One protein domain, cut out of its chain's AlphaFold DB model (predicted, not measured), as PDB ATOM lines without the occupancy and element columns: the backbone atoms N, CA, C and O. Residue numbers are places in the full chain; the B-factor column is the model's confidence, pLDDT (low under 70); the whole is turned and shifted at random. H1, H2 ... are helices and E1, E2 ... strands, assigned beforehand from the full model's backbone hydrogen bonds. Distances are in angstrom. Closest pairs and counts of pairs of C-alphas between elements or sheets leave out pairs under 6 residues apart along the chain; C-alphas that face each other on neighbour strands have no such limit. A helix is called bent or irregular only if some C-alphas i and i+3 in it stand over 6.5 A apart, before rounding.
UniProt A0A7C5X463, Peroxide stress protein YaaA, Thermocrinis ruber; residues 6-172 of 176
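AT A GLANCE: This is residues 6 to 172 of the 176 residues of the protein "Peroxide stress protein YaaA" of Thermocrinis ruber (UniProt A0A7C5X463). A twisted sheet of three strands, E3, E5 and E4, makes a wall at one end of the domain, and toward the other end the kinked helix H4 packs on the small hairpin of E1 and E2. Near the middle lies H6, with H2 side by side with it and H3 packed steeply on its residues 132 to 137; H6 only grazes the sheet. The printed part has 167 residues, with six named helices and five named strands in the order H1 H2 H3 E1 E2 H4 H5 E3 H6 E4 E5. The sheet E3 E5 E4 is mixed, E1 and E2 are antiparallel, and the class is mixed, helices and strands. The whole is compact, with a radius of gyration of the C-alphas of 16.2 A, and its spans are 47 by 37 by 31 A.

HOW THE PARTS SIT: H1, residues 7 to 10, is close to but not clearly touching H2, residues 14 to 19; their closest C-alphas, of Trp 8 and Trp 16, are 6.9 A apart. H2 touches H6, residues 125 to 138, at a shallow tilt of 16 degrees, the same way, with the C-alphas of Phe 15 and Gln 125 closest at 4.7 A. H3, residues 26 to 35, touches residues 132 to 137 of H6, opposite ways at a steep tilt of 69.8 degrees, only just short of about perpendicular; the C-alphas of Val 28 and Ala 136 are closest, 5.4 A apart. E1, residues 38 to 40, and E2, residues 44 to 46, form a hairpin, with N 38 and O 46 2.8 A apart. The closest C-alphas of E2 and H4, residues 68 to 83, are those of Gly 44 and Leu 76, 6.7 A apart. H5, residues 95 to 98, touches no helix; its Glu 97 and Leu 39 of E1 have C-alphas 7.6 A apart, the closest of the two elements. Residues 88 to 89 pair, parallel, with residues 108 to 109 of E3, residues 108 to 116. H6 only grazes the sheet with residues 127 to 131; the closest C-alphas of H6 and E3 are those of His 127 and Phe 114, 7.4 A apart. E3 is parallel to E5, residues 164 to 171, with N 111 and O 165 2.8 A apart. E5 is an inner strand, antiparallel to the edge strand E4, residues 153 to 161, with N 166 and O 159 2.8 A apart; E4 and E5 are a hairpin. Every O i to N i+4 pair is within hydrogen-bond range in H2, H3 and H6, against 9 of 12 in H4, and H1 and H5 are too short for such a pair.

IN THESE COORDINATES: H1 begins at C-alpha 7, (185.315, 153.428, 157.106). H3 is 14.1 A long and H6 20.0 A. H4 is 21.0 A long, with a kink of 47 degrees near residue 75, and is irregular: C-alphas 71 and 74 are 7.5 A apart. E3 measures 26.2 A, E4 23.4 A and E5 22.8 A, ending at C-alpha 171, (204.674, 134.519, 142.607).

THE WHOLE: The two C-alphas farthest apart, of Lys 64 and Arg 147, are 48.3 A apart. The printed part has no cut. The links E2 to H4, H4 to H5 and H6 to E4 are long, of 21, 11 and 14 residues. The mean pLDDT of the printed part is 94.8, and no printed residue is under 70.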
ATOM      1  N   PRO A   6     182.887 157.094 155.088       94.94
ATOM      2  CA  PRO A   6     182.946 155.640 155.074       94.94
ATOM      3  C   PRO A   6     184.261 155.111 155.648       94.94
ATOM      4  O   PRO A   6     185.335 155.662 155.385       94.94
ATOM      5  N   LEU A   7     184.183 154.019 156.403       94.12
ATOM      6  CA  LEU A   7     185.315 153.428 157.106       94.12
ATOM      7  C   LEU A   7     186.515 153.144 156.187       94.12
ATOM      8  O   LEU A   7     187.646 153.471 156.552       94.12
ATOM      9  N   TRP A   8     186.288 152.655 154.966       92.94
ATOM     10  CA  TRP A   8     187.358 152.432 153.983       92.94
ATOM     11  C   TRP A   8     188.132 153.704 153.584       92.94
ATOM     12  O   TRP A   8     189.286 153.597 153.178       92.94
ATOM     13  N   ARG A   9     187.540 154.905 153.709       92.50
ATOM     14  CA  ARG A   9     188.233 156.194 153.487       92.50
ATOM     15  C   ARG A   9     189.035 156.656 154.697       92.50
ATOM     16  O   ARG A   9     189.936 157.478 154.557       92.50
ATOM     17  N   ARG A  10     188.660 156.201 155.892       91.62
ATOM     18  CA  ARG A  10     189.260 156.635 157.161       91.62
ATOM     19  C   ARG A  10     190.416 155.737 157.582       91.62
ATOM     20  O   ARG A  10     191.367 156.226 158.187       91.62
ATOM     21  N   LEU A  11     190.352 154.451 157.252       87.94
ATOM     22  CA  LEU A  11     191.435 153.521 157.532       87.94
ATOM     23  C   LEU A  11     192.618 153.752 156.591       87.94
ATOM     24  O   LEU A  11     192.466 153.943 155.387       87.94
ATOM     25  N   LYS A  12     193.817 153.719 157.173       84.50
ATOM     26  CA  LYS A  12     195.093 153.876 156.470       84.50
ATOM     27  C   LYS A  12     195.867 152.558 156.477       84.50
ATOM     28  O   LYS A  12     195.603 151.669 157.289       84.50
ATOM     29  N   GLY A  13     196.859 152.458 155.598       90.06
ATOM     30  CA  GLY A  13     197.818 151.362 155.565       90.06
ATOM     31  C   GLY A  13     197.767 150.544 154.281       90.06
ATOM     32  O   GLY A  13     196.832 150.626 153.486       90.06
ATOM     33  N   ARG A  14     198.790 149.700 154.117       93.88
ATOM     34  CA  ARG A  14     199.095 148.991 152.865       93.88
ATOM     35  C   ARG A  14     197.934 148.181 152.288       93.88
ATOM     36  O   ARG A  14     197.835 148.084 151.072       93.88
ATOM     37  N   PHE A  15     197.075 147.610 153.138       96.19
ATOM     38  CA  PHE A  15     195.881 146.892 152.687       96.19
ATOM     39  C   PHE A  15     194.901 147.835 151.980       96.19
ATOM     40  O   PHE A  15     194.577 147.612 150.821       96.19
ATOM     41  N   TRP A  16     194.474 148.911 152.647       95.06
ATOM     42  CA  TRP A  16     193.493 149.861 152.109       95.06
ATOM     43  C   TRP A  16     194.030 150.628 150.902       95.06
ATOM     44  O   TRP A  16     193.312 150.793 149.919       95.06
ATOM     45  N   GLU A  17     195.311 151.007 150.944       94.38
ATOM     46  CA  GLU A  17     196.020 151.605 149.807       94.38
ATOM     47  C   GLU A  17     196.005 150.687 148.579       94.38
ATOM     48  O   GLU A  17     195.765 151.159 147.478       94.38
ATOM     49  N   SER A  18     196.218 149.377 148.763       95.50
ATOM     50  CA  SER A  18     196.265 148.404 147.655       95.50
ATOM     51  C   SER A  18     194.882 147.896 147.231       95.50
ATOM     52  O   SER A  18     194.710 147.382 146.124       95.50
ATOM     53  N   LEU A  19     193.884 148.001 148.114       96.38
ATOM     54  CA  LEU A  19     192.504 147.638 147.802       96.38
ATOM     55  C   LEU A  19     191.916 148.603 146.776       96.38
ATOM     56  O   LEU A  19     191.111 148.178 145.954       96.38
ATOM     57  N   GLU A  20     192.321 149.878 146.838       94.31
ATOM     58  CA  GLU A  20     191.871 150.941 145.934       94.31
ATOM     59  C   GLU A  20     190.341 150.942 145.777       94.31
ATOM     60  O   GLU A  20     189.801 151.057 144.682       94.31
ATOM     61  N   PHE A  21     189.624 150.786 146.896       95.81
ATOM     62  CA  PHE A  21     188.183 150.499 146.910       95.81
ATOM     63  C   PHE A  21     187.355 151.447 146.022       95.81
ATOM     64  O   PHE A  21     186.418 151.020 145.357       95.81
ATOM     65  N   TRP A  22     187.743 152.723 145.973       94.00
ATOM     66  CA  TRP A  22     187.058 153.780 145.232       94.00
ATOM     67  C   TRP A  22     187.055 153.612 143.703       94.00
ATOM     68  O   TRP A  22     186.169 154.175 143.065       94.00
ATOM     69  N   VAL A  23     188.008 152.872 143.117       95.69
ATOM     70  CA  VAL A  23     188.034 152.589 141.663       95.69
ATOM     71  C   VAL A  23     187.400 151.256 141.295       95.69
ATOM     72  O   VAL A  23     187.295 150.942 140.110       95.69
ATOM     73  N   LEU A  24     187.009 150.439 142.276       97.00
ATOM     74  CA  LEU A  24     186.434 149.133 141.973       97.00
ATOM     75  C   LEU A  24     185.074 149.306 141.275       97.00
ATOM     76  O   LEU A  24     184.331 150.228 141.619       97.00
ATOM     77  N   PRO A  25     184.701 148.431 140.325       97.81
ATOM     78  CA  PRO A  25     183.368 148.465 139.731       97.81
ATOM     79  C   PRO A  25     182.269 148.359 140.806       97.81
ATOM     80  O   PRO A  25     182.460 147.617 141.773       97.81
ATOM     81  N   PRO A  26     181.102 149.018 140.652       97.38
ATOM     82  CA  PRO A  26     180.049 149.000 141.673       97.38
ATOM     83  C   PRO A  26     179.643 147.593 142.157       97.38
ATOM     84  O   PRO A  26     179.650 147.380 143.369       97.38
ATOM     85  N   PRO A  27     179.460 146.579 141.280       97.75
ATOM     86  CA  PRO A  27     179.125 145.222 141.732       97.75
ATOM     87  C   PRO A  27     180.216 144.547 142.579       97.75
ATOM     88  O   PRO A  27     179.949 143.588 143.306       97.75
ATOM     89  N   VAL A  28     181.468 144.996 142.456       97.94
ATOM     90  CA  VAL A  28     182.605 144.514 143.252       97.94
ATOM     91  C   VAL A  28     182.612 145.207 144.615       97.94
ATOM     92  O   VAL A  28     182.811 144.546 145.632       97.94
ATOM     93  N   GLN A  29     182.345 146.518 144.647       97.75
ATOM     94  CA  GLN A  29     182.200 147.275 145.894       97.75
ATOM     95  C   GLN A  29     181.059 146.721 146.754       97.75
ATOM     96  O   GLN A  29     181.272 146.440 147.933       97.75
ATOM     97  N   GLU A  30     179.885 146.505 146.154       97.56
ATOM     98  CA  GLU A  30     178.696 145.949 146.813       97.56
ATOM     99  C   GLU A  30     179.001 144.597 147.461       97.56
ATOM    100  O   GLU A  30     178.780 144.418 148.657       97.56
ATOM    101  N   PHE A  31     179.634 143.681 146.722       97.69
ATOM    102  CA  PHE A  31     180.028 142.384 147.274       97.69
ATOM    103  C   PHE A  31     180.939 142.505 148.491       97.69
ATOM    104  O   PHE A  31     180.757 141.788 149.477       97.69
ATOM    105  N   ILE A  32     181.939 143.387 148.418       97.62
ATOM    106  CA  ILE A  32     182.882 143.592 149.516       97.62
ATOM    107  C   ILE A  32     182.138 144.137 150.740       97.62
ATOM    108  O   ILE A  32     182.372 143.644 151.841       97.62
ATOM    109  N   VAL A  33     181.227 145.097 150.573       97.19
ATOM    110  CA  VAL A  33     180.413 145.652 151.669       97.19
ATOM    111  C   VAL A  33     179.520 144.580 152.300       97.19
ATOM    112  O   VAL A  33     179.493 144.417 153.526       97.19
ATOM    113  N   GLU A  34     178.825 143.795 151.483       96.19
ATOM    114  CA  GLU A  34     177.905 142.756 151.948       96.19
ATOM    115  C   GLU A  34     178.636 141.611 152.655       96.19
ATOM    116  O   GLU A  34     178.220 141.181 153.732       96.19
ATOM    117  N   SER A  35     179.775 141.185 152.107       95.75
ATOM    118  CA  SER A  35     180.476 139.964 152.527       95.75
ATOM    119  C   SER A  35     181.599 140.200 153.536       95.75
ATOM    120  O   SER A  35     182.158 139.241 154.064       95.75
ATOM    121  N   SER A  36     181.957 141.458 153.817       96.44
ATOM    122  CA  SER A  36     183.074 141.784 154.711       96.44
ATOM    123  C   SER A  36     182.625 142.447 156.007       96.44
ATOM    124  O   SER A  36     181.605 143.139 156.081       96.44
ATOM    125  N   VAL A  37     183.453 142.268 157.032       96.75
ATOM    126  CA  VAL A  37     183.445 143.046 158.271       96.75
ATOM    127  C   VAL A  37     184.867 143.468 158.603       96.75
ATOM    128  O   VAL A  37     185.826 142.757 158.297       96.75
ATOM    129  N   VAL A  38     185.013 144.637 159.216       96.69
ATOM    130  CA  VAL A  38     186.307 145.243 159.517       96.69
ATOM    131  C   VAL A  38     186.453 145.460 161.011       96.69
ATOM    132  O   VAL A  38     185.568 146.008 161.665       96.69
ATOM    133  N   LEU A  39     187.610 145.061 161.532       95.81
ATOM    134  CA  LEU A  39     188.023 145.328 162.901       95.81
ATOM    135  C   LEU A  39     188.450 146.797 163.063       95.81
ATOM    136  O   LEU A  39     189.351 147.272 162.373       95.81
ATOM    137  N   SER A  40     187.825 147.494 164.008       94.00
ATOM    138  CA  SER A  40     188.079 148.890 164.360       94.00
ATOM    139  C   SER A  40     188.434 149.018 165.846       94.00
ATOM    140  O   SER A  40     187.634 148.607 166.687       94.00
ATOM    141  N   PRO A  41     189.573 149.640 166.207       92.81
ATOM    142  CA  PRO A  41     189.958 149.835 167.607       92.81
ATOM    143  C   PRO A  41     188.930 150.598 168.450       92.81
ATOM    144  O   PRO A  41     188.818 150.358 169.650       92.81
ATOM    145  N   LEU A  42     188.177 151.516 167.838       92.25
ATOM    146  CA  LEU A  42     187.175 152.317 168.546       92.25
ATOM    147  C   LEU A  42     185.781 151.705 168.539       92.25
ATOM    148  O   LEU A  42     185.037 151.889 169.497       92.25
ATOM    149  N   PHE A  43     185.420 151.019 167.458       93.81
ATOM    150  CA  PHE A  43     184.037 150.616 167.206       93.81
ATOM    151  C   PHE A  43     183.840 149.095 167.185       93.81
ATOM    152  O   PHE A  43     182.729 148.622 166.975       93.81
ATOM    153  N   GLY A  44     184.899 148.311 167.399       94.75
ATOM    154  CA  GLY A  44     184.835 146.855 167.396       94.75
ATOM    155  C   GLY A  44     184.766 146.287 165.979       94.75
ATOM    156  O   GLY A  44     185.800 146.131 165.336       94.75
ATOM    157  N   LEU A  45     183.567 145.955 165.495       95.62
ATOM    158  CA  LEU A  45     183.328 145.398 164.157       95.62
ATOM    159  C   LEU A  45     182.359 146.285 163.384       95.62
ATOM    160  O   LEU A  45     181.271 146.579 163.868       95.62
ATOM    161  N   LEU A  46     182.746 146.672 162.173       96.06
ATOM    162  CA  LEU A  46     181.964 147.559 161.316       96.06
ATOM    163  C   LEU A  46     181.879 147.031 159.884       96.06
ATOM    164  O   LEU A  46     182.715 146.237 159.444       96.06
ATOM    165  N   LYS A  47     180.887 147.519 159.137       95.88
ATOM    166  CA  LYS A  47     180.848 147.364 157.683       95.88
ATOM    167  C   LYS A  47     181.832 148.325 157.020       95.88
ATOM    168  O   LYS A  47     182.216 149.350 157.583       95.88
ATOM    169  N   VAL A  48     182.260 147.963 155.814       95.56
ATOM    170  CA  VAL A  48     183.288 148.689 155.049       95.56
ATOM    171  C   VAL A  48     182.859 150.130 154.745       95.56
ATOM    172  O   VAL A  48     183.686 151.041 154.748       95.56
ATOM    173  N   ASP A  49     181.566 150.342 154.524       95.81
ATOM    174  CA  ASP A  49     180.935 151.610 154.163       95.81
ATOM    175  C   ASP A  49     180.387 152.403 155.360       95.81
ATOM    176  O   ASP A  49     179.897 153.516 155.173       95.81
ATOM    177  N   THR A  50     180.502 151.884 156.592       96.50
ATOM    178  CA  THR A  50     179.954 152.558 157.776       96.50
ATOM    179  C   THR A  50     180.576 153.950 157.943       96.50
ATOM    180  O   THR A  50     181.805 154.042 158.043       96.50
ATOM    181  N   PRO A  51     179.777 155.034 158.002       95.38
ATOM    182  CA  PRO A  51     180.292 156.376 158.241       95.38
ATOM    183  C   PRO A  51     180.865 156.499 159.653       95.38
ATOM    184  O   PRO A  51     180.165 156.260 160.637       95.38
ATOM    185  N   ILE A  52     182.131 156.898 159.762       94.19
ATOM    186  CA  ILE A  52     182.808 157.109 161.044       94.19
ATOM    187  C   ILE A  52     183.527 158.466 161.089       94.19
ATOM    188  O   ILE A  52     184.007 158.962 160.055       94.19
ATOM    189  N   PRO A  53     183.629 159.087 162.279       92.44
ATOM    190  CA  PRO A  53     184.462 160.268 162.462       92.44
ATOM    191  C   PRO A  53     185.943 159.926 162.264       92.44
ATOM    192  O   PRO A  53     186.363 158.771 162.378       92.44
ATOM    193  N   TYR A  54     186.754 160.948 161.990       89.75
ATOM    194  CA  TYR A  54     188.203 160.787 162.023       89.75
ATOM    195  C   TYR A  54     188.681 160.509 163.445       89.75
ATOM    196  O   TYR A  54     188.355 161.266 164.360       89.75
ATOM    197  N   ALA A  55     189.483 159.463 163.621       87.38
ATOM    198  CA  ALA A  55     190.143 159.197 164.885       87.38
ATOM    199  C   ALA A  55     191.398 158.336 164.676       87.38
ATOM    200  O   ALA A  55     191.337 157.273 164.059       87.38
ATOM    201  N   GLU A  56     192.535 158.776 165.214       86.00
ATOM    202  CA  GLU A  56     193.814 158.062 165.117       86.00
ATOM    203  C   GLU A  56     194.028 157.146 166.328       86.00
ATOM    204  O   GLU A  56     194.853 157.415 167.195       86.00
ATOM    205  N   TYR A  57     193.277 156.046 166.397       88.94
ATOM    206  CA  TYR A  57     193.468 155.034 167.438       88.94
ATOM    207  C   TYR A  57     193.960 153.719 166.855       88.94
ATOM    208  O   TYR A  57     193.541 153.275 165.789       88.94
ATOM    209  N   SER A  58     194.833 153.068 167.613       91.44
ATOM    210  CA  SER A  58     195.335 151.724 167.346       91.44
ATOM    211  C   SER A  58     194.980 150.790 168.497       91.44
ATOM    212  O   SER A  58     194.707 151.234 169.611       91.44
ATOM    213  N   TRP A  59     195.064 149.486 168.251       93.25
ATOM    214  CA  TRP A  59     194.851 148.435 169.252       93.25
ATOM    215  C   TRP A  59     195.751 148.535 170.498       93.25
ATOM    216  O   TRP A  59     195.427 147.950 171.531       93.25
ATOM    217  N   GLU A  60     196.854 149.288 170.413       94.00
ATOM    218  CA  GLU A  60     197.814 149.501 171.502       94.00
ATOM    219  C   GLU A  60     197.495 150.718 172.384       94.00
ATOM    220  O   GLU A  60     198.127 150.886 173.427       94.00
ATOM    221  N   HIS A  61     196.527 151.556 172.002       94.81
ATOM    222  CA  HIS A  61     196.090 152.675 172.838       94.81
ATOM    223  C   HIS A  61     195.338 152.181 174.077       94.81
ATOM    224  O   HIS A  61     194.704 151.126 174.053       94.81
ATOM    225  N   ASN A  62     195.382 152.969 175.154       93.81
ATOM    226  CA  ASN A  62     194.754 152.628 176.427       93.81
ATOM    227  C   ASN A  62     193.369 153.271 176.586       93.81
ATOM    228  O   ASN A  62     193.184 154.453 176.308       93.81
ATOM    229  N   CYS A  63     192.426 152.509 177.136       88.12
ATOM    230  CA  CYS A  63     191.134 152.956 177.638       88.12
ATOM    231  C   CYS A  63     190.976 152.460 179.084       88.12
ATOM    232  O   CYS A  63     191.101 151.267 179.353       88.12
ATOM    233  N   LYS A  64     190.769 153.384 180.033       88.31
ATOM    234  CA  LYS A  64     190.711 153.121 181.491       88.31
ATOM    235  C   LYS A  64     191.800 152.154 182.001       88.31
ATOM    236  O   LYS A  64     191.523 151.229 182.756       88.31
ATOM    237  N   GLY A  65     193.042 152.356 181.561       91.19
ATOM    238  CA  GLY A  65     194.199 151.564 182.002       91.19
ATOM    239  C   GLY A  65     194.385 150.202 181.319       91.19
ATOM    240  O   GLY A  65     195.347 149.514 181.638       91.19
ATOM    241  N   SER A  66     193.524 149.822 180.369       92.25
ATOM    242  CA  SER A  66     193.665 148.599 179.557       92.25
ATOM    243  C   SER A  66     193.877 148.942 178.086       92.25
ATOM    244  O   SER A  66     193.308 149.918 177.600       92.25
ATOM    245  N   LYS A  67     194.646 148.136 177.348       95.56
ATOM    246  CA  LYS A  67     194.774 148.321 175.894       95.56
ATOM    247  C   LYS A  67     193.437 148.049 175.207       95.56
ATOM    248  O   LYS A  67     192.704 147.150 175.617       95.56
ATOM    249  N   LEU A  68     193.142 148.768 174.124       94.94
ATOM    250  CA  LEU A  68     191.897 148.599 173.365       94.94
ATOM    251  C   LEU A  68     191.701 147.155 172.885       94.94
ATOM    252  O   LEU A  68     190.582 146.655 172.916       94.94
ATOM    253  N   LYS A  69     192.773 146.449 172.505       94.94
ATOM    254  CA  LYS A  69     192.676 145.025 172.138       94.94
ATOM    255  C   LYS A  69     192.164 144.141 173.272       94.94
ATOM    256  O   LYS A  69     191.363 143.250 173.023       94.94
ATOM    257  N   ASP A  70     192.613 144.396 174.497       94.62
ATOM    258  CA  ASP A  70     192.254 143.597 175.666       94.62
ATOM    259  C   ASP A  70     190.844 143.960 176.133       94.62
ATOM    260  O   ASP A  70     190.056 143.075 176.451       94.62
ATOM    261  N   TRP A  71     190.498 145.249 176.060       94.50
ATOM    262  CA  TRP A  71     189.143 145.740 176.294       94.50
ATOM    263  C   TRP A  71     188.119 145.057 175.383       94.50
ATOM    264  O   TRP A  71     187.063 144.623 175.836       94.50
ATOM    265  N   TRP A  72     188.414 144.976 174.084       95.50
ATOM    266  CA  TRP A  72     187.475 144.468 173.087       95.50
ATOM    267  C   TRP A  72     187.431 142.947 172.981       95.50
ATOM    268  O   TRP A  72     186.465 142.416 172.435       95.50
ATOM    269  N   LYS A  73     188.454 142.241 173.465       95.31
ATOM    270  CA  LYS A  73     188.689 140.823 173.171       95.31
ATOM    271  C   LYS A  73     187.476 139.928 173.418       95.31
ATOM    272  O   LYS A  73     187.102 139.168 172.531       95.31
ATOM    273  N   GLU A  74     186.872 140.009 174.600       96.31
ATOM    274  CA  GLU A  74     185.740 139.144 174.957       96.31
ATOM    275  C   GLU A  74     184.494 139.478 174.128       96.31
ATOM    276  O   GLU A  74     183.885 138.586 173.535       96.31
ATOM    277  N   SER A  75     184.176 140.767 173.978       96.69
ATOM    278  CA  SER A  75     183.045 141.219 173.161       96.69
ATOM    279  C   SER A  75     183.201 140.823 171.692       96.69
ATOM    280  O   SER A  75     182.256 140.333 171.077       96.69
ATOM    281  N   LEU A  76     184.397 140.987 171.118       97.75
ATOM    282  CA  LEU A  76     184.676 140.622 169.729       97.75
ATOM    283  C   LEU A  76     184.581 139.117 169.507       97.75
ATOM    284  O   LEU A  76     184.006 138.699 168.501       97.75
ATOM    285  N   LYS A  77     185.066 138.297 170.443       97.88
ATOM    286  CA  LYS A  77     184.896 136.842 170.380       97.88
ATOM    287  C   LYS A  77     183.430 136.440 170.414       97.88
ATOM    288  O   LYS A  77     183.007 135.660 169.571       97.88
ATOM    289  N   GLN A  78     182.645 137.005 171.328       97.56
ATOM    290  CA  GLN A  78     181.218 136.703 171.416       97.56
ATOM    291  C   GLN A  78     180.471 137.094 170.132       97.56
ATOM    292  O   GLN A  78     179.714 136.289 169.596       97.56
ATOM    293  N   ILE A  79     180.714 138.302 169.614       97.12
ATOM    294  CA  ILE A  79     180.065 138.795 168.392       97.12
ATOM    295  C   ILE A  79     180.471 137.949 167.182       97.12
ATOM    296  O   ILE A  79     179.616 137.512 166.417       97.12
ATOM    297  N   SER A  80     181.771 137.705 167.004       97.50
ATOM    298  CA  SER A  80     182.281 136.952 165.852       97.50
ATOM    299  C   SER A  80     181.840 135.492 165.857       97.50
ATOM    300  O   SER A  80     181.545 134.963 164.791       97.50
ATOM    301  N   LYS A  81     181.697 134.870 167.029       97.19
ATOM    302  CA  LYS A  81     181.175 133.508 167.151       97.19
ATOM    303  C   LYS A  81     179.791 133.353 166.517       97.19
ATOM    304  O   LYS A  81     179.559 132.386 165.793       97.19
ATOM    305  N   GLU A  82     178.880 134.283 166.785       96.81
ATOM    306  CA  GLU A  82     177.528 134.242 166.215       96.81
ATOM    307  C   GLU A  82     177.526 134.704 164.756       96.81
ATOM    308  O   GLU A  82     176.962 134.036 163.894       96.81
ATOM    309  N   LEU A  83     178.222 135.805 164.459       96.56
ATOM    310  CA  LEU A  83     178.276 136.390 163.119       96.56
ATOM    311  C   LEU A  83     178.865 135.437 162.069       96.56
ATOM    312  O   LEU A  83     178.424 135.427 160.924       96.56
ATOM    313  N   LEU A  84     179.890 134.669 162.441       96.50
ATOM    314  CA  LEU A  84     180.643 133.810 161.526       96.50
ATOM    315  C   LEU A  84     180.159 132.357 161.543       96.50
ATOM    316  O   LEU A  84     180.763 131.499 160.894       96.50
ATOM    317  N   LYS A  85     179.089 132.067 162.288       97.56
ATOM    318  CA  LYS A  85     178.542 130.722 162.423       97.56
ATOM    319  C   LYS A  85     178.133 130.164 161.060       97.56
ATOM    320  O   LYS A  85     177.428 130.818 160.295       97.56
ATOM    321  N   ASP A  86     178.606 128.955 160.768       97.00
ATOM    322  CA  ASP A  86     178.342 128.223 159.523       97.00
ATOM    323  C   ASP A  86     178.796 128.954 158.238       97.00
ATOM    324  O   ASP A  86     178.506 128.511 157.129       97.00
ATOM    325  N   GLN A  87     179.583 130.030 158.365       96.75
ATOM    326  CA  GLN A  87     180.134 130.774 157.233       96.75
ATOM    327  C   GLN A  87     181.491 130.221 156.789       96.75
ATOM    328  O   GLN A  87     182.251 129.638 157.572       96.75
ATOM    329  N   VAL A  88     181.827 130.464 155.523       96.94
ATOM    330  CA  VAL A  88     183.203 130.365 155.031       96.94
ATOM    331  C   VAL A  88     183.906 131.680 155.339       96.94
ATOM    332  O   VAL A  88     183.550 132.729 154.810       96.94
ATOM    333  N   VAL A  89     184.920 131.629 156.195       97.50
ATOM    334  CA  VAL A  89     185.644 132.818 156.644       97.50
ATOM    335  C   VAL A  89     187.012 132.871 155.984       97.50
ATOM    336  O   VAL A  89     187.783 131.913 156.054       97.50
ATOM    337  N   VAL A  90     187.346 134.020 155.400       97.81
ATOM    338  CA  VAL A  90     188.675 134.313 154.848       97.81
ATOM    339  C   VAL A  90     189.319 135.431 155.675       97.81
ATOM    340  O   VAL A  90     189.064 136.607 155.418       97.81
ATOM    341  N   PRO A  91     190.142 135.120 156.695       97.06
ATOM    342  CA  PRO A  91     190.785 136.151 157.499       97.06
ATOM    343  C   PRO A  91     191.846 136.902 156.684       97.06
ATOM    344  O   PRO A  91     192.900 136.362 156.346       97.06
ATOM    345  N   LEU A  92     191.590 138.181 156.407       96.94
ATOM    346  CA  LEU A  92     192.538 139.083 155.733       96.94
ATOM    347  C   LEU A  92     193.328 139.963 156.716       96.94
ATOM    348  O   LEU A  92     194.064 140.863 156.318       96.94
ATOM    349  N   VAL A  93     193.219 139.679 158.013       95.12
ATOM    350  CA  VAL A  93     193.859 140.435 159.097       95.12
ATOM    351  C   VAL A  93     195.171 139.793 159.565       95.12
ATOM    352  O   VAL A  93     195.556 138.697 159.142       95.12
ATOM    353  N   GLY A  94     195.961 140.511 160.366       92.69
ATOM    354  CA  GLY A  94     197.160 139.955 160.999       92.69
ATOM    355  C   GLY A  94     196.814 138.899 162.055       92.69
ATOM    356  O   GLY A  94     195.668 138.769 162.472       92.69
ATOM    357  N   ARG A  95     197.814 138.125 162.503       91.12
ATOM    358  CA  ARG A  95     197.598 137.087 163.532       91.12
ATOM    359  C   ARG A  95     197.099 137.659 164.861       91.12
ATOM    360  O   ARG A  95     196.389 136.964 165.577       91.12
ATOM    361  N   GLN A  96     197.514 138.878 165.209       91.75
ATOM    362  CA  GLN A  96     197.105 139.512 166.461       91.75
ATOM    363  C   GLN A  96     195.618 139.867 166.420       91.75
ATOM    364  O   GLN A  96     194.886 139.524 167.341       91.75
ATOM    365  N   GLU A  97     195.171 140.475 165.324       95.00
ATOM    366  CA  GLU A  97     193.776 140.840 165.099       95.00
ATOM    367  C   GLU A  97     192.885 139.609 164.914       95.00
ATOM    368  O   GLU A  97     191.783 139.567 165.447       95.00
ATOM    369  N   GLU A  98     193.370 138.574 164.222       96.19
ATOM    370  CA  GLU A  98     192.652 137.298 164.113       96.19
ATOM    371  C   GLU A  98     192.405 136.678 165.497       96.19
ATOM    372  O   GLU A  98     191.348 136.106 165.737       96.19
ATOM    373  N   GLY A  99     193.341 136.853 166.439       96.31
ATOM    374  CA  GLY A  99     193.201 136.402 167.827       96.31
ATOM    375  C   GLY A  99     192.123 137.127 168.646       96.31
ATOM    376  O   GLY A  99     191.824 136.691 169.763       96.31
ATOM    377  N   LEU A 100     191.540 138.209 168.116       97.19
ATOM    378  CA  LEU A 100     190.379 138.894 168.696       97.19
ATOM    379  C   LEU A 100     189.050 138.244 168.291       97.19
ATOM    380  O   LEU A 100     188.016 138.577 168.862       97.19
ATOM    381  N   LEU A 101     189.067 137.337 167.313       97.62
ATOM    382  CA  LEU A 101     187.879 136.691 166.770       97.62
ATOM    383  C   LEU A 101     187.762 135.251 167.281       97.62
ATOM    384  O   LEU A 101     188.761 134.565 167.512       97.62
ATOM    385  N   ASP A 102     186.531 134.772 167.413       97.38
ATOM    386  CA  ASP A 102     186.216 133.358 167.568       97.38
ATOM    387  C   ASP A 102     185.790 132.790 166.210       97.38
ATOM    388  O   ASP A 102     184.711 133.070 165.696       97.38
ATOM    389  N   LEU A 103     186.673 131.987 165.614       96.88
ATOM    390  CA  LEU A 103     186.416 131.273 164.358       96.88
ATOM    391  C   LEU A 103     185.937 129.831 164.607       96.88
ATOM    392  O   LEU A 103     185.830 129.026 163.681       96.88
ATOM    393  N   GLY A 104     185.688 129.473 165.869       95.94
ATOM    394  CA  GLY A 104     185.357 128.132 166.329       95.94
ATOM    395  C   GLY A 104     183.992 127.631 165.875       95.94
ATOM    396  O   GLY A 104     183.769 126.423 165.924       95.94
ATOM    397  N   THR A 105     183.123 128.498 165.365       96.38
ATOM    398  CA  THR A 105     181.790 128.183 164.812       96.38
ATOM    399  C   THR A 105     181.710 128.326 163.292       96.38
ATOM    400  O   THR A 105     180.683 127.987 162.710       96.38
ATOM    401  N   ALA A 106     182.783 128.773 162.632       97.56
ATOM    402  CA  ALA A 106     182.829 128.858 161.176       97.56
ATOM    403  C   ALA A 106     182.742 127.467 160.530       97.56
ATOM    404  O   ALA A 106     183.310 126.495 161.052       97.56
ATOM    405  N   HIS A 107     182.088 127.384 159.369       97.12
ATOM    406  CA  HIS A 107     182.032 126.163 158.563       97.12
ATOM    407  C   HIS A 107     183.425 125.810 158.025       97.12
ATOM    408  O   HIS A 107     183.929 124.701 158.232       97.12
ATOM    409  N   LYS A 108     184.084 126.791 157.396       97.88
ATOM    410  CA  LYS A 108     185.472 126.704 156.928       97.88
ATOM    411  C   LYS A 108     186.218 127.994 157.237       97.88
ATOM    412  O   LYS A 108     185.644 129.077 157.208       97.88
ATOM    413  N   VAL A 109     187.517 127.873 157.484       98.12
ATOM    414  CA  VAL A 109     188.442 129.002 157.602       98.12
ATOM    415  C   VAL A 109     189.518 128.838 156.539       98.12
ATOM    416  O   VAL A 109     190.276 127.869 156.581       98.12
ATOM    417  N   VAL A 110     189.602 129.780 155.603       97.88
ATOM    418  CA  VAL A 110     190.567 129.754 154.498       97.88
ATOM    419  C   VAL A 110     191.691 130.740 154.782       97.88
ATOM    420  O   VAL A 110     191.478 131.951 154.833       97.88
ATOM    421  N   ARG A 111     192.908 130.232 154.969       97.38
ATOM    422  CA  ARG A 111     194.097 131.052 155.222       97.38
ATOM    423  C   ARG A 111     195.036 131.014 154.028       97.38
ATOM    424  O   ARG A 111     195.516 129.948 153.643       97.38
ATOM    425  N   PHE A 112     195.355 132.195 153.512       97.06
ATOM    426  CA  PHE A 112     196.282 132.366 152.402       97.06
ATOM    427  C   PHE A 112     197.689 132.692 152.899       97.06
ATOM    428  O   PHE A 112     197.885 133.545 153.772       97.06
ATOM    429  N   PHE A 113     198.676 132.016 152.319       96.56
ATOM    430  CA  PHE A 113     200.094 132.210 152.593       96.56
ATOM    431  C   PHE A 113     200.805 132.561 151.294       96.56
ATOM    432  O   PHE A 113     200.822 131.766 150.360       96.56
ATOM    433  N   PHE A 114     201.405 133.747 151.258       96.44
ATOM    434  CA  PHE A 114     202.040 134.278 150.059       96.44
ATOM    435  C   PHE A 114     203.547 134.031 150.086       96.44
ATOM    436  O   PHE A 114     204.209 134.297 151.096       96.44
ATOM    437  N   TYR A 115     204.078 133.547 148.969       96.25
ATOM    438  CA  TYR A 115     205.498 133.319 148.733       96.25
ATOM    439  C   TYR A 115     205.937 134.026 147.449       96.25
ATOM    440  O   TYR A 115     205.189 134.097 146.479       96.25
ATOM    441  N   ARG A 116     207.163 134.541 147.434       94.06
ATOM    442  CA  ARG A 116     207.813 135.151 146.276       94.06
ATOM    443  C   ARG A 116     209.168 134.485 146.095       94.06
ATOM    444  O   ARG A 116     210.002 134.566 146.995       94.06
ATOM    445  N   LYS A 117     209.388 133.827 144.951       91.31
ATOM    446  CA  LYS A 117     210.642 133.103 144.651       91.31
ATOM    447  C   LYS A 117     211.066 132.153 145.791       91.31
ATOM    448  O   LYS A 117     212.195 132.210 146.272       91.31
ATOM    449  N   GLY A 118     210.138 131.339 146.290       91.44
ATOM    450  CA  GLY A 118     210.360 130.399 147.393       91.44
ATOM    451  C   GLY A 118     210.406 131.018 148.794       91.44
ATOM    452  O   GLY A 118     210.405 130.280 149.778       91.44
ATOM    453  N   GLN A 119     210.405 132.348 148.931       93.88
ATOM    454  CA  GLN A 119     210.477 133.029 150.225       93.88
ATOM    455  C   GLN A 119     209.110 133.534 150.673       93.88
ATOM    456  O   GLN A 119     208.358 134.108 149.891       93.88
ATOM    457  N   LYS A 120     208.784 133.356 151.953       95.12
ATOM    458  CA  LYS A 120     207.518 133.838 152.509       95.12
ATOM    459  C   LYS A 120     207.481 135.370 152.523       95.12
ATOM    460  O   LYS A 120     208.405 136.010 153.019       95.12
ATOM    461  N   VAL A 121     206.383 135.954 152.049       94.12
ATOM    462  CA  VAL A 121     206.170 137.406 152.069       94.12
ATOM    463  C   VAL A 121     206.033 137.899 153.516       94.12
ATOM    464  O   VAL A 121     205.179 137.422 154.267       94.12
ATOM    465  N   ILE A 122     206.866 138.872 153.902       90.62
ATOM    466  CA  ILE A 122     206.902 139.439 155.263       90.62
ATOM    467  C   ILE A 122     205.689 140.342 155.527       90.62
ATOM    468  O   ILE A 122     205.074 140.248 156.588       90.62
ATOM    469  N   ASN A 123     205.317 141.186 154.559       91.19
ATOM    470  CA  ASN A 123     204.160 142.079 154.651       91.19
ATOM    471  C   ASN A 123     203.089 141.692 153.613       91.19
ATOM    472  O   ASN A 123     203.096 142.229 152.508       91.19
ATOM    473  N   PRO A 124     202.172 140.767 153.944       94.81
ATOM    474  CA  PRO A 124     201.190 140.246 152.993       94.81
ATOM    475  C   PRO A 124     199.977 141.168 152.788       94.81
ATOM    476  O   PRO A 124     199.020 140.762 152.135       94.81
ATOM    477  N   GLN A 125     199.947 142.367 153.382       95.88
ATOM    478  CA  GLN A 125     198.770 143.244 153.339       95.88
ATOM    479  C   GLN A 125     198.373 143.668 151.914       95.88
ATOM    480  O   GLN A 125     197.188 143.567 151.601       95.88
ATOM    481  N   PRO A 126     199.311 144.045 151.018       95.38
ATOM    482  CA  PRO A 126     198.976 144.272 149.613       95.38
ATOM    483  C   PRO A 126     198.376 143.027 148.952       95.38
ATOM    484  O   PRO A 126     197.304 143.097 148.360       95.38
ATOM    485  N   HIS A 127     199.005 141.857 149.112       96.00
ATOM    486  CA  HIS A 127     198.529 140.597 148.524       96.00
ATOM    487  C   HIS A 127     197.129 140.213 148.994       96.00
ATOM    488  O   HIS A 127     196.331 139.713 148.211       96.00
ATOM    489  N   ARG A 128     196.809 140.473 150.263       96.81
ATOM    490  CA  ARG A 128     195.472 140.251 150.832       96.81
ATOM    491  C   ARG A 128     194.425 141.182 150.233       96.81
ATOM    492  O   ARG A 128     193.297 140.749 150.025       96.81
ATOM    493  N   ALA A 129     194.789 142.429 149.944       96.75
ATOM    494  CA  ALA A 129     193.896 143.365 149.276       96.75
ATOM    495  C   ALA A 129     193.594 142.909 147.843       96.75
ATOM    496  O   ALA A 129     192.432 142.839 147.449       96.75
ATOM    497  N   TYR A 130     194.618 142.496 147.093       95.62
ATOM    498  CA  TYR A 130     194.436 141.946 145.747       95.62
ATOM    499  C   TYR A 130     193.674 140.626 145.734       95.62
ATOM    500  O   TYR A 130     192.833 140.419 144.865       95.62
ATOM    501  N   LEU A 131     193.900 139.768 146.726       96.44
ATOM    502  CA  LEU A 131     193.100 138.569 146.939       96.44
ATOM    503  C   LEU A 131     191.613 138.911 147.115       96.44
ATOM    504  O   LEU A 131     190.779 138.296 146.457       96.44
ATOM    505  N   LEU A 132     191.277 139.893 147.961       96.88
ATOM    506  CA  LEU A 132     189.888 140.327 148.155       96.88
ATOM    507  C   LEU A 132     189.270 140.840 146.853       96.88
ATOM    508  O   LEU A 132     188.162 140.430 146.512       96.88
ATOM    509  N   ARG A 133     189.999 141.688 146.113       95.69
ATOM    510  CA  ARG A 133     189.569 142.179 144.793       95.69
ATOM    511  C   ARG A 133     189.276 141.016 143.860       95.69
ATOM    512  O   ARG A 133     188.193 140.951 143.298       95.69
ATOM    513  N   TYR A 134     190.197 140.061 143.765       95.50
ATOM    514  CA  TYR A 134     190.053 138.916 142.877       95.50
ATOM    515  C   TYR A 134     188.850 138.039 143.243       95.50
ATOM    516  O   TYR A 134     188.068 137.671 142.367       95.50
ATOM    517  N   ILE A 135     188.660 137.735 144.534       95.50
ATOM    518  CA  ILE A 135     187.491 136.986 145.018       95.50
ATOM    519  C   ILE A 135     186.202 137.733 144.666       95.50
ATOM    520  O   ILE A 135     185.262 137.119 144.171       95.50
ATOM    521  N   ALA A 136     186.164 139.050 144.873       96.00
ATOM    522  CA  ALA A 136     184.986 139.870 144.614       96.00
ATOM    523  C   ALA A 136     184.666 140.012 143.116       96.00
ATOM    524  O   ALA A 136     183.506 139.924 142.714       96.00
ATOM    525  N   GLU A 137     185.691 140.188 142.283       95.44
ATOM    526  CA  GLU A 137     185.575 140.315 140.828       95.44
ATOM    527  C   GLU A 137     185.155 139.006 140.162       95.44
ATOM    528  O   GLU A 137     184.374 139.014 139.212       95.44
ATOM    529  N   LYS A 138     185.691 137.875 140.632       94.88
ATOM    530  CA  LYS A 138     185.449 136.556 140.034       94.88
ATOM    531  C   LYS A 138     184.358 135.758 140.731       94.88
ATOM    532  O   LYS A 138     183.974 134.722 140.205       94.88
ATOM    533  N   ARG A 139     183.866 136.232 141.880       92.62
ATOM    534  CA  ARG A 139     182.903 135.530 142.745       92.62
ATOM    535  C   ARG A 139     183.347 134.096 143.043       92.62
ATOM    536  O   ARG A 139     182.542 133.174 142.999       92.62
ATOM    537  N   LEU A 140     184.642 133.939 143.334       91.25
ATOM    538  CA  LEU A 140     185.261 132.631 143.546       91.25
ATOM    539  C   LEU A 140     184.580 131.863 144.680       91.25
ATOM    540  O   LEU A 140     184.495 132.364 145.806       91.25
ATOM    541  N   SER A 141     184.208 130.617 144.399       90.69
ATOM    542  CA  SER A 141     183.835 129.650 145.428       90.69
ATOM    543  C   SER A 141     185.058 128.914 146.001       90.69
ATOM    544  O   SER A 141     186.192 129.067 145.532       90.69
ATOM    545  N   LEU A 142     184.841 128.091 147.035       89.06
ATOM    546  CA  LEU A 142     185.896 127.265 147.635       89.06
ATOM    547  C   LEU A 142     186.495 126.263 146.639       89.06
ATOM    548  O   LEU A 142     187.703 126.029 146.632       89.06
ATOM    549  N   GLU A 143     185.658 125.692 145.781       89.88
ATOM    550  CA  GLU A 143     186.037 124.697 144.775       89.88
ATOM    551  C   GLU A 143     186.907 125.317 143.672       89.88
ATOM    552  O   GLU A 143     187.697 124.638 143.015       89.88
ATOM    553  N   GLU A 144     186.794 126.631 143.493       91.94
ATOM    554  CA  GLU A 144     187.483 127.387 142.456       91.94
ATOM    555  C   GLU A 144     188.784 128.027 142.933       91.94
ATOM    556  O   GLU A 144     189.454 128.696 142.148       91.94
ATOM    557  N   LEU A 145     189.197 127.801 144.185       90.88
ATOM    558  CA  LEU A 145     190.420 128.390 144.735       90.88
ATOM    559  C   LEU A 145     191.652 128.114 143.866       90.88
ATOM    560  O   LEU A 145     192.489 128.996 143.710       90.88
ATOM    561  N   SER A 146     191.737 126.942 143.232       90.88
ATOM    562  CA  SER A 146     192.824 126.579 142.308       90.88
ATOM    563  C   SER A 146     192.925 127.482 141.070       90.88
ATOM    564  O   SER A 146     193.996 127.591 140.475       90.88
ATOM    565  N   ARG A 147     191.833 128.159 140.690       91.50
ATOM    566  CA  ARG A 147     191.785 129.101 139.563       91.50
ATOM    567  C   ARG A 147     192.403 130.448 139.902       91.50
ATOM    568  O   ARG A 147     192.641 131.232 138.985       91.50
ATOM    569  N   LEU A 148     192.664 130.727 141.178       92.25
ATOM    570  CA  LEU A 148     193.199 132.008 141.600       92.25
ATOM    571  C   LEU A 148     194.535 132.304 140.912       92.25
ATOM    572  O   LEU A 148     195.528 131.583 141.052       92.25
ATOM    573  N   ASN A 149     194.533 133.415 140.181       91.06
ATOM    574  CA  ASN A 149     195.703 133.996 139.552       91.06
ATOM    575  C   ASN A 149     195.584 135.521 139.592       91.06
ATOM    576  O   ASN A 149     194.686 136.091 138.994       91.06
ATOM    577  N   PHE A 150     196.470 136.205 140.299       88.69
ATOM    578  CA  PHE A 150     196.521 137.665 140.248       88.69
ATOM    579  C   PHE A 150     197.978 138.101 140.131       88.69
ATOM    580  O   PHE A 150     198.854 137.521 140.770       88.69
ATOM    581  N   TYR A 151     198.253 139.088 139.278       86.44
ATOM    582  CA  TYR A 151     199.615 139.395 138.830       86.44
ATOM    583  C   TYR A 151     200.348 138.145 138.315       86.44
ATOM    584  O   TYR A 151     199.864 137.453 137.423       86.44
ATOM    585  N   ASP A 152     201.512 137.851 138.884       90.19
ATOM    586  CA  ASP A 152     202.310 136.657 138.655       90.19
ATOM    587  C   ASP A 152     202.116 135.587 139.743       90.19
ATOM    588  O   ASP A 152     202.810 134.571 139.721       90.19
ATOM    589  N   TYR A 153     201.190 135.795 140.685       94.25
ATOM    590  CA  TYR A 153     200.882 134.853 141.756       94.25
ATOM    591  C   TYR A 153     199.861 133.813 141.297       94.25
ATOM    592  O   TYR A 153     198.835 134.143 140.699       94.25
ATOM    593  N   ARG A 154     200.122 132.544 141.620       95.00
ATOM    594  CA  ARG A 154     199.217 131.410 141.373       95.00
ATOM    595  C   ARG A 154     199.149 130.507 142.593       95.00
ATOM    596  O   ARG A 154     200.077 130.475 143.405       95.00
ATOM    597  N   VAL A 155     198.064 129.750 142.718       96.50
ATOM    598  CA  VAL A 155     197.988 128.697 143.736       96.50
ATOM    599  C   VAL A 155     199.009 127.612 143.423       96.50
ATOM    600  O   VAL A 155     199.035 127.059 142.327       96.50
ATOM    601  N   LYS A 156     199.851 127.324 144.411       96.56
ATOM    602  CA  LYS A 156     200.832 126.242 144.373       96.56
ATOM    603  C   LYS A 156     200.299 124.981 145.033       96.56
ATOM    604  O   LYS A 156     200.518 123.887 144.530       96.56
ATOM    605  N   GLU A 157     199.637 125.148 146.170       96.69
ATOM    606  CA  GLU A 157     199.218 124.040 147.018       96.69
ATOM    607  C   GLU A 157     197.993 124.442 147.842       96.69
ATOM    608  O   GLU A 157     197.875 125.589 148.290       96.69
ATOM    609  N   ILE A 158     197.084 123.488 148.033       97.44
ATOM    610  CA  ILE A 158     195.920 123.607 148.910       97.44
ATOM    611  C   ILE A 158     195.961 122.423 149.873       97.44
ATOM    612  O   ILE A 158     195.875 121.272 149.456       97.44
ATOM    613  N   GLU A 159     196.083 122.718 151.162       97.19
ATOM    614  CA  GLU A 159     196.051 121.736 152.241       97.19
ATOM    615  C   GLU A 159     194.731 121.881 153.004       97.19
ATOM    616  O   GLU A 159     194.419 122.957 153.525       97.19
ATOM    617  N   GLU A 160     193.968 120.800 153.132       96.75
ATOM    618  CA  GLU A 160     192.735 120.789 153.916       96.75
ATOM    619  C   GLU A 160     192.890 119.932 155.175       96.75
ATOM    620  O   GLU A 160     193.259 118.759 155.122       96.75
ATOM    621  N   LYS A 161     192.596 120.525 156.338       95.31
ATOM    622  CA  LYS A 161     192.617 119.846 157.637       95.31
ATOM    623  C   LYS A 161     191.371 120.202 158.441       95.31
ATOM    624  O   LYS A 161     191.324 121.205 159.159       95.31
ATOM    625  N   GLY A 162     190.355 119.347 158.345       94.38
ATOM    626  CA  GLY A 162     189.072 119.548 159.014       94.38
ATOM    627  C   GLY A 162     188.382 120.816 158.511       94.38
ATOM    628  O   GLY A 162     187.929 120.875 157.371       94.38
ATOM    629  N   ARG A 163     188.298 121.847 159.357       95.94
ATOM    630  CA  ARG A 163     187.694 123.141 158.990       95.94
ATOM    631  C   ARG A 163     188.687 124.152 158.425       95.94
ATOM    632  O   ARG A 163     188.276 125.188 157.918       95.94
ATOM    633  N   LEU A 164     189.984 123.876 158.529       97.19
ATOM    634  CA  LEU A 164     191.027 124.768 158.047       97.19
ATOM    635  C   LEU A 164     191.415 124.389 156.618       97.19
ATOM    636  O   LEU A 164     191.840 123.261 156.378       97.19
ATOM    637  N   ILE A 165     191.339 125.357 155.710       97.88
ATOM    638  CA  ILE A 165     191.912 125.282 154.368       97.88
ATOM    639  C   ILE A 165     193.106 126.230 154.334       97.88
ATOM    640  O   ILE A 165     192.989 127.424 154.623       97.88
ATOM    641  N   ARG A 166     194.279 125.703 154.010       97.81
ATOM    642  CA  ARG A 166     195.513 126.465 153.851       97.81
ATOM    643  C   ARG A 166     195.854 126.528 152.371       97.81
ATOM    644  O   ARG A 166     196.098 125.508 151.745       97.81
ATOM    645  N   VAL A 167     195.887 127.741 151.831       97.75
ATOM    646  CA  VAL A 167     196.181 128.002 150.420       97.75
ATOM    647  C   VAL A 167     197.547 128.663 150.320       97.75
ATOM    648  O   VAL A 167     197.763 129.753 150.859       97.75
ATOM    649  N   ILE A 168     198.485 128.001 149.656       97.44
ATOM    650  CA  ILE A 168     199.814 128.535 149.369       97.44
ATOM    651  C   ILE A 168     199.777 129.152 147.978       97.44
ATOM    652  O   ILE A 168     199.482 128.484 146.987       97.44
ATOM    653  N   VAL A 169     200.091 130.440 147.916       96.69
ATOM    654  CA  VAL A 169     200.088 131.241 146.696       96.69
ATOM    655  C   VAL A 169     201.514 131.716 146.444       96.69
ATOM    656  O   VAL A 169     202.112 132.355 147.311       96.69
ATOM    657  N   GLU A 170     202.075 131.401 145.280       95.75
ATOM    658  CA  GLU A 170     203.460 131.727 144.936       95.75
ATOM    659  C   GLU A 170     203.546 132.574 143.663       95.75
ATOM    660  O   GLU A 170     202.904 132.266 142.660       95.75
ATOM    661  N   GLY A 171     204.344 133.642 143.728       92.94
ATOM    662  CA  GLY A 171     204.674 134.519 142.607       92.94
ATOM    663  C   GLY A 171     206.131 134.389 142.163       92.94
ATOM    664  O   GLY A 171     207.032 134.089 142.958       92.94
ATOM    665  N   GLN A 172     206.379 134.668 140.882       88.12
ATOM    666  CA  GLN A 172     207.722 134.681 140.283       88.12
ATOM    667  C   GLN A 172     208.537 135.929 140.672       88.12
ATOM    668  O   GLN A 172     209.747 135.990 140.456       88.12
TER     669      GLN A 172